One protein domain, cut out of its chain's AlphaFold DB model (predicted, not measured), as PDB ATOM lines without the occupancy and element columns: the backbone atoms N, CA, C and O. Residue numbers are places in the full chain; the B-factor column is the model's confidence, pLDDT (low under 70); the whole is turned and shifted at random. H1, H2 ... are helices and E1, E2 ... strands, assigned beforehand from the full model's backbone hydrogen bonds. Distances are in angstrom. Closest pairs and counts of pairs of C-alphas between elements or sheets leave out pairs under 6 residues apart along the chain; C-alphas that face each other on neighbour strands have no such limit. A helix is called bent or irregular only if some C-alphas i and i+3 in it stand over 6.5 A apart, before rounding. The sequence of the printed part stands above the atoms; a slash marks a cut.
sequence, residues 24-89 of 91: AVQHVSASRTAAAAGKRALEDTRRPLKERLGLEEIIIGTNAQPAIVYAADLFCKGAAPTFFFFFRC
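Overview. This is residues 24 to 89 of the 91 residues of an uncharacterized protein of Magnaporthe oryzae (UniProt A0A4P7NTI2). One long helix, H1, sticks out as a free arm over residues 24 to 56 and ends at a small head made of a two-stranded hairpin, E1 and E2, and a short helix, H2. The printed part has 66 residues, in the order H1, E1, E2, H2, with an antiparallel sheet; the class is mostly helix. It is extended, with a radius of gyration of the C-alphas of 21.2 A and spans of 71 by 24 by 13 A.

Along the chain. H1, residues 24 to 62, begins with C-alpha 24 at (550.852, 278.558, 423.563) and is 57.1 A long. It is neither bent nor irregular, but only just: C-alphas 45 and 48 are 6.2 A apart. E1 is residues 68 to 70, 6.5 A, and E2 residues 76 to 79, 7.8 A. H2, residues 81 to 87, 10.4 A, ends with C-alpha 87 at (509.895, 284.409, 370.870).

Arrangement. H1 and H2 are close but not clearly touching, with the closest C-alphas, of Gly 61 and Pro 81, 6.1 A apart. They run the same way at a steep tilt of 40 degrees. E1 and E2 form an antiparallel hairpin at 160 degrees, with N 69 and O 78 within hydrogen-bond range at 2.8 A. In H2 every O i to N i+4 pair is within hydrogen-bond range; in H1, 33 of 35.

Size, cuts and confidence. The C-alphas farthest apart, of Ala 24 and Cys 89, are 71.7 A apart. The printed part has no cut, and its three links are tight. Mean pLDDT of the printed part is 74.2; residues under 70 include 24 to 34 and 86 to 89.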
ATOM      1  N   ALA A  24     551.031 279.207 424.863       55.50
ATOM      2  CA  ALA A  24     550.852 278.558 423.563       55.50
ATOM      3  C   ALA A  24     549.509 277.803 423.425       55.50
ATOM      4  O   ALA A  24     548.852 277.882 422.389       55.50
ATOM      5  N   VAL A  25     549.064 277.106 424.474       58.81
ATOM      6  CA  VAL A  25     547.795 276.362 424.488       58.81
ATOM      7  C   VAL A  25     546.595 277.310 424.583       58.81
ATOM      8  O   VAL A  25     545.563 277.045 423.967       58.81
ATOM      9  N   GLN A  26     546.739 278.445 425.276       59.12
ATOM     10  CA  GLN A  26     545.719 279.502 425.327       59.12
ATOM     11  C   GLN A  26     545.539 280.197 423.968       59.12
ATOM     12  O   GLN A  26     544.412 280.463 423.551       59.12
ATOM     13  N   HIS A  27     546.627 280.432 423.228       56.50
ATOM     14  CA  HIS A  27     546.556 281.001 421.879       56.50
ATOM     15  C   HIS A  27     545.866 280.060 420.882       56.50
ATOM     16  O   HIS A  27     545.056 280.509 420.067       56.50
ATOM     17  N   VAL A  28     546.131 278.751 420.957       61.41
ATOM     18  CA  VAL A  28     545.486 277.759 420.080       61.41
ATOM     19  C   VAL A  28     544.001 277.604 420.412       61.41
ATOM     20  O   VAL A  28     543.181 277.514 419.493       61.41
ATOM     21  N   SER A  29     543.627 277.600 421.694       59.91
ATOM     22  CA  SER A  29     542.219 277.516 422.092       59.91
ATOM     23  C   SER A  29     541.445 278.771 421.684       59.91
ATOM     24  O   SER A  29     540.411 278.625 421.037       59.91
ATOM     25  N   ALA A  30     541.985 279.969 421.932       60.69
ATOM     26  CA  ALA A  30     541.391 281.242 421.511       60.69
ATOM     27  C   ALA A  30     541.239 281.356 419.982       60.69
ATOM     28  O   ALA A  30     540.212 281.818 419.484       60.69
ATOM     29  N   SER A  31     542.229 280.876 419.222       61.94
ATOM     30  CA  SER A  31     542.168 280.866 417.753       61.94
ATOM     31  C   SER A  31     541.088 279.917 417.230       61.94
ATOM     32  O   SER A  31     540.389 280.238 416.270       61.94
ATOM     33  N   ARG A  32     540.897 278.758 417.875       64.75
ATOM     34  CA  ARG A  32     539.825 277.813 417.521       64.75
ATOM     35  C   ARG A  32     538.439 278.382 417.817       64.75
ATOM     36  O   ARG A  32     537.541 278.202 416.996       64.75
ATOM     37  N   THR A  33     538.257 279.088 418.933       68.56
ATOM     38  CA  THR A  33     536.990 279.779 419.229       68.56
ATOM     39  C   THR A  33     536.722 280.913 418.248       68.56
ATOM     40  O   THR A  33     535.601 281.015 417.754       68.56
ATOM     41  N   ALA A  34     537.736 281.709 417.895       67.75
ATOM     42  CA  ALA A  34     537.603 282.764 416.889       67.75
ATOM     43  C   ALA A  34     537.248 282.198 415.501       67.75
ATOM     44  O   ALA A  34     536.335 282.696 414.845       67.75
ATOM     45  N   ALA A  35     537.893 281.105 415.081       71.94
ATOM     46  CA  ALA A  35     537.581 280.431 413.821       71.94
ATOM     47  C   ALA A  35     536.163 279.830 413.813       71.94
ATOM     48  O   ALA A  35     535.448 279.932 412.815       71.94
ATOM     49  N   ALA A  36     535.722 279.237 414.926       75.06
ATOM     50  CA  ALA A  36     534.367 278.708 415.061       75.06
ATOM     51  C   ALA A  36     533.303 279.821 415.034       75.06
ATOM     52  O   ALA A  36     532.261 279.653 414.400       75.06
ATOM     53  N   ALA A  37     533.574 280.959 415.679       74.88
ATOM     54  CA  ALA A  37     532.711 282.137 415.636       74.88
ATOM     55  C   ALA A  37     532.642 282.733 414.221       74.88
ATOM     56  O   ALA A  37     531.549 282.999 413.725       74.88
ATOM     57  N   GLY A  38     533.784 282.848 413.536       75.75
ATOM     58  CA  GLY A  38     533.846 283.305 412.146       75.75
ATOM     59  C   GLY A  38     533.080 282.390 411.189       75.75
ATOM     60  O   GLY A  38     532.325 282.871 410.347       75.75
ATOM     61  N   LYS A  39     533.186 281.065 411.362       79.06
ATOM     62  CA  LYS A  39     532.411 280.098 410.570       79.06
ATOM     63  C   LYS A  39     530.904 280.251 410.794       79.06
ATOM     64  O   LYS A  39     530.148 280.186 409.830       79.06
ATOM     65  N   ARG A  40     530.467 280.463 412.041       79.75
ATOM     66  CA  ARG A  40     529.047 280.710 412.349       79.75
ATOM     67  C   ARG A  40     528.551 281.998 411.701       79.75
ATOM     68  O   ARG A  40     527.561 281.946 410.988       79.75
ATOM     69  N   ALA A  41     529.292 283.097 411.834       77.81
ATOM     70  CA  ALA A  41     528.938 284.369 411.204       77.81
ATOM     71  C   ALA A  41     528.839 284.266 409.666       77.81
ATOM     72  O   ALA A  41     527.964 284.874 409.046       77.81
ATOM     73  N   LEU A  42     529.709 283.468 409.038       81.00
ATOM     74  CA  LEU A  42     529.648 283.217 407.598       81.00
ATOM     75  C   LEU A  42     528.409 282.399 407.196       81.00
ATOM     76  O   LEU A  42     527.762 282.708 406.200       81.00
ATOM     77  N   GLU A  43     528.052 281.365 407.954       80.88
ATOM     78  CA  GLU A  43     526.840 280.584 407.668       80.88
ATOM     79  C   GLU A  43     525.557 281.394 407.933       80.88
ATOM     80  O   GLU A  43     524.618 281.335 407.133       80.88
ATOM     81  N   ASP A  44     525.547 282.228 408.979       81.12
ATOM     82  CA  ASP A  44     524.433 283.126 409.311       81.12
ATOM     83  C   ASP A  44     524.197 284.183 408.221       81.12
ATOM     84  O   ASP A  44     523.059 284.568 407.962       81.12
ATOM     85  N   THR A  45     525.254 284.618 407.530       78.00
ATOM     86  CA  THR A  45     525.140 285.521 406.370       78.00
ATOM     87  C   THR A  45     524.806 284.782 405.075       78.00
ATOM     88  O   THR A  45     524.052 285.292 404.245       78.00
ATOM     89  N   ARG A  46     525.305 283.555 404.893       77.50
ATOM     90  CA  ARG A  46     525.069 282.745 403.689       77.50
ATOM     91  C   ARG A  46     523.621 282.280 403.555       77.50
ATOM     92  O   ARG A  46     523.085 282.267 402.444       77.50
ATOM     93  N   ARG A  47     522.988 281.873 404.654       76.19
ATOM     94  CA  ARG A  47     521.622 281.333 404.648       76.19
ATOM     95  C   ARG A  47     520.572 282.305 404.075       76.19
ATOM     96  O   ARG A  47     519.908 281.908 403.117       76.19
ATOM     97  N   PRO A  48     520.455 283.564 404.544       74.88
ATOM     98  CA  PRO A  48     519.479 284.507 403.996       74.88
ATOM     99  C   PRO A  48     519.788 284.895 402.544       74.88
ATOM    100  O   PRO A  48     518.868 285.142 401.768       74.88
ATOM    101  N   LEU A  49     521.065 284.911 402.140       72.94
ATOM    102  CA  LEU A  49     521.448 285.150 400.744       72.94
ATOM    103  C   LEU A  49     520.968 284.022 399.826       72.94
ATOM    104  O   LEU A  49     520.443 284.291 398.750       72.94
ATOM    105  N   LYS A  50     521.097 282.764 400.258       72.75
ATOM    106  CA  LYS A  50     520.611 281.613 399.489       72.75
ATOM    107  C   LYS A  50     519.086 281.619 399.354       72.75
ATOM    108  O   LYS A  50     518.573 281.319 398.281       72.75
ATOM    109  N   GLU A  51     518.374 281.973 400.421       75.94
ATOM    110  CA  GLU A  51     516.912 282.103 400.400       75.94
ATOM    111  C   GLU A  51     516.464 283.223 399.448       75.94
ATOM    112  O   GLU A  51     515.553 283.016 398.647       75.94
ATOM    113  N   ARG A  52     517.152 284.372 399.455       71.06
ATOM    114  CA  ARG A  52     516.886 285.472 398.514       71.06
ATOM    115  C   ARG A  52     517.141 285.089 397.055       71.06
ATOM    116  O   ARG A  52     516.281 285.350 396.224       71.06
ATOM    117  N   LEU A  53     518.262 284.430 396.759       70.50
ATOM    118  CA  LEU A  53     518.571 283.960 395.401       70.50
ATOM    119  C   LEU A  53     517.513 282.974 394.884       70.50
ATOM    120  O   LEU A  53     517.080 283.081 393.741       70.50
ATOM    121  N   GLY A  54     517.040 282.060 395.739       69.69
ATOM    122  CA  GLY A  54     515.957 281.144 395.374       69.69
ATOM    123  C   GLY A  54     514.641 281.866 395.061       69.69
ATOM    124  O   GLY A  54     513.938 281.486 394.129       69.69
ATOM    125  N   LEU A  55     514.311 282.934 395.796       70.38
ATOM    126  CA  LEU A  55     513.120 283.745 395.520       70.38
ATOM    127  C   LEU A  55     513.234 284.511 394.195       70.38
ATOM    128  O   LEU A  55     512.260 284.561 393.448       70.38
ATOM    129  N   GLU A  56     514.404 285.068 393.877       70.56
ATOM    130  CA  GLU A  56     514.645 285.749 392.595       70.56
ATOM    131  C   GLU A  56     514.475 284.793 391.402       70.56
ATOM    132  O   GLU A  56     513.806 285.139 390.423       70.56
ATOM    133  N   GLU A  57     514.992 283.565 391.508       68.75
ATOM    134  CA  GLU A  57     514.803 282.522 390.490       68.75
ATOM    135  C   GLU A  57     513.325 282.136 390.320       68.75
ATOM    136  O   GLU A  57     512.852 281.995 389.189       68.75
ATOM    137  N   ILE A  58     512.563 282.026 391.416       69.31
ATOM    138  CA  ILE A  58     511.118 281.744 391.367       69.31
ATOM    139  C   ILE A  58     510.360 282.890 390.692       69.31
ATOM    140  O   ILE A  58     509.483 282.635 389.866       69.31
ATOM    141  N   ILE A  59     510.692 284.145 391.004       70.81
ATOM    142  CA  ILE A  59     510.019 285.313 390.422       70.81
ATOM    143  C   ILE A  59     510.247 285.348 388.910       70.81
ATOM    144  O   ILE A  59     509.285 285.483 388.159       70.81
ATOM    145  N   ILE A  60     511.485 285.160 388.445       71.62
ATOM    146  CA  ILE A  60     511.787 285.122 387.005       71.62
ATOM    147  C   ILE A  60     511.125 283.903 386.343       71.62
ATOM    148  O   ILE A  60     510.578 284.018 385.247       71.62
ATOM    149  N   GLY A  61     511.135 282.745 387.008       69.06
ATOM    150  CA  GLY A  61     510.560 281.499 386.499       69.06
ATOM    151  C   GLY A  61     509.034 281.506 386.372       69.06
ATOM    152  O   GLY A  61     508.493 280.879 385.463       69.06
ATOM    153  N   THR A  62     508.341 282.218 387.260       74.12
ATOM    154  CA  THR A  62     506.868 282.283 387.309       74.12
ATOM    155  C   THR A  62     506.290 283.558 386.696       74.12
ATOM    156  O   THR A  62     505.068 283.695 386.614       74.12
ATOM    157  N   ASN A  63     507.135 284.486 386.235       74.25
ATOM    158  CA  ASN A  63     506.673 285.731 385.636       74.25
ATOM    159  C   ASN A  63     505.868 285.466 384.352       74.25
ATOM    160  O   ASN A  63     506.373 284.895 383.384       74.25
ATOM    161  N   ALA A  64     504.617 285.932 384.337       74.00
ATOM    162  CA  ALA A  64     503.739 285.858 383.173       74.00
ATOM    163  C   ALA A  64     504.227 286.744 382.012       74.00
ATOM    164  O   ALA A  64     503.941 286.454 380.850       74.00
ATOM    165  N   GLN A  65     504.973 287.812 382.311       81.12
ATOM    166  CA  GLN A  65     505.577 288.667 381.296       81.12
ATOM    167  C   GLN A  65     506.915 288.081 380.818       81.12
ATOM    168  O   GLN A  65     507.705 287.611 381.641       81.12
ATOM    169  N   PRO A  66     507.206 288.130 379.507       81.88
ATOM    170  CA  PRO A  66     508.499 287.711 378.987       81.88
ATOM    171  C   PRO A  66     509.601 288.642 379.510       81.88
ATOM    172  O   PRO A  66     509.527 289.856 379.343       81.88
ATOM    173  N   ALA A  67     510.639 288.067 380.119       82.69
ATOM    174  CA  ALA A  67     511.760 288.812 380.688       82.69
ATOM    175  C   ALA A  67     513.107 288.156 380.349       82.69
ATOM    176  O   ALA A  67     513.216 286.929 380.307       82.69
ATOM    177  N   ILE A  68     514.137 288.983 380.150       85.56
ATOM    178  CA  ILE A  68     515.540 288.574 379.998       85.56
ATOM    179  C   ILE A  68     516.365 289.327 381.035       85.56
ATOM    180  O   ILE A  68     516.157 290.520 381.250       85.56
ATOM    181  N   VAL A  69     517.316 288.635 381.651       83.69
ATOM    182  CA  VAL A  69     518.272 289.209 382.593       83.69
ATOM    183  C   VAL A  69     519.645 289.267 381.935       83.69
ATOM    184  O   VAL A  69     520.206 288.247 381.526       83.69
ATOM    185  N   TYR A  70     520.196 290.475 381.870       85.38
ATOM    186  CA  TYR A  70     521.547 290.731 381.386       85.38
ATOM    187  C   TYR A  70     522.510 290.928 382.555       85.38
ATOM    188  O   TYR A  70     522.146 291.470 383.600       85.38
ATOM    189  N   ALA A  71     523.750 290.490 382.378       85.38
ATOM    190  CA  ALA A  71     524.856 290.902 383.225       85.38
ATOM    191  C   ALA A  71     525.313 292.330 382.875       85.38
ATOM    192  O   ALA A  71     524.894 292.915 381.877       85.38
ATOM    193  N   ALA A  72     526.168 292.910 383.723       84.50
ATOM    194  CA  ALA A  72     526.687 294.267 383.531       84.50
ATOM    195  C   ALA A  72     527.516 294.425 382.241       84.50
ATOM    196  O   ALA A  72     527.619 295.521 381.702       84.50
ATOM    197  N   ASP A  73     528.072 293.327 381.732       92.06
ATOM    198  CA  ASP A  73     528.774 293.214 380.451       92.06
ATOM    199  C   ASP A  73     527.824 292.982 379.259       92.06
ATOM    200  O   ASP A  73     528.274 292.677 378.157       92.06
ATOM    201  N   LEU A  74     526.511 293.131 379.473       84.50
ATOM    202  CA  LEU A  74     525.439 292.945 378.493       84.50
ATOM    203  C   LEU A  74     525.301 291.511 377.958       84.50
ATOM    204  O   LEU A  74     524.528 291.277 377.025       84.50
ATOM    205  N   PHE A  75     525.967 290.523 378.565       82.69
ATOM    206  CA  PHE A  75     525.728 289.121 378.236       82.69
ATOM    207  C   PHE A  75     524.442 288.606 378.889       82.69
ATOM    208  O   PHE A  75     524.126 288.916 380.039       82.69
ATOM    209  N   CYS A  76     523.683 287.794 378.147       82.81
ATOM    210  CA  CYS A  76     522.476 287.157 378.666       82.81
ATOM    211  C   CYS A  76     522.856 286.146 379.755       82.81
ATOM    212  O   CYS A  76     523.581 285.186 379.490       82.81
ATOM    213  N   LYS A  77     522.354 286.363 380.972       84.56
ATOM    214  CA  LYS A  77     522.561 285.462 382.114       84.56
ATOM    215  C   LYS A  77     521.390 284.516 382.347       84.56
ATOM    216  O   LYS A  77     521.583 283.450 382.922       84.56
ATOM    217  N   GLY A  78     520.193 284.897 381.916       80.88
ATOM    218  CA  GLY A  78     518.993 284.089 382.086       80.88
ATOM    219  C   GLY A  78     517.782 284.723 381.419       80.88
ATOM    220  O   GLY A  78     517.781 285.909 381.098       80.88
ATOM    221  N   ALA A  79     516.741 283.929 381.214       82.31
ATOM    222  CA  ALA A  79     515.469 284.396 380.682       82.31
ATOM    223  C   ALA A  79     514.317 283.661 381.366       82.31
ATOM    224  O   ALA A  79     514.440 282.483 381.709       82.31
ATOM    225  N   ALA A  80     513.197 284.359 381.549       84.12
ATOM    226  CA  ALA A  80     511.960 283.758 382.023       84.12
ATOM    227  C   ALA A  80     511.465 282.709 381.009       84.12
ATOM    228  O   ALA A  80     511.598 282.925 379.801       84.12
ATOM    229  N   PRO A  81     510.831 281.602 381.435       81.88
ATOM    230  CA  PRO A  81     510.279 280.606 380.515       81.88
ATOM    231  C   PRO A  81     509.327 281.213 379.475       81.88
ATOM    232  O   PRO A  81     509.371 280.853 378.298       81.88
ATOM    233  N   THR A  82     508.523 282.198 379.888       83.19
ATOM    234  CA  THR A  82     507.602 282.973 379.039       83.19
ATOM    235  C   THR A  82     508.302 283.674 377.880       83.19
ATOM    236  O   THR A  82     507.739 283.732 376.787       83.19
ATOM    237  N   PHE A  83     509.554 284.112 378.046       82.88
ATOM    238  CA  PHE A  83     510.345 284.683 376.957       82.88
ATOM    239  C   PHE A  83     510.466 283.712 375.772       82.88
ATOM    240  O   PHE A  83     510.219 284.089 374.626       82.88
ATOM    241  N   PHE A  84     510.749 282.436 376.036       80.44
ATOM    242  CA  PHE A  84     510.867 281.436 374.975       80.44
ATOM    243  C   PHE A  84     509.527 281.098 374.326       80.44
ATOM    244  O   PHE A  84     509.515 280.785 373.141       80.44
ATOM    245  N   PHE A  85     508.410 281.187 375.048       76.25
ATOM    246  CA  PHE A  85     507.082 280.985 374.461       76.25
ATOM    247  C   PHE A  85     506.707 282.105 373.484       76.25
ATOM    248  O   PHE A  85     506.222 281.819 372.393       76.25
ATOM    249  N   PHE A  86     506.980 283.364 373.836       69.88
ATOM    250  CA  PHE A  86     506.674 284.507 372.970       69.88
ATOM    251  C   PHE A  86     507.613 284.609 371.761       69.88
ATOM    252  O   PHE A  86     507.172 284.971 370.671       69.88
ATOM    253  N   PHE A  87     508.891 284.259 371.926       69.00
ATOM    254  CA  PHE A  87     509.895 284.409 370.870       69.00
ATOM    255  C   PHE A  87     510.181 283.121 370.064       69.00
ATOM    256  O   PHE A  87     510.929 283.189 369.089       69.00
ATOM    257  N   ARG A  88     509.570 281.958 370.374       57.53
ATOM    258  CA  ARG A  88     509.689 280.721 369.550       57.53
ATOM    259  C   ARG A  88     508.744 280.613 368.353       57.53
ATOM    260  O   ARG A  88     508.757 279.582 367.684       57.53
ATOM    261  N   CYS A  89     507.985 281.641 367.998       47.72
ATOM    262  CA  CYS A  89     507.153 281.599 366.795       47.72
ATOM    263  C   CYS A  89     507.775 282.410 365.656       47.72
ATOM    264  O   CYS A  89     507.403 283.566 365.512       47.72
TER     265      CYS A  89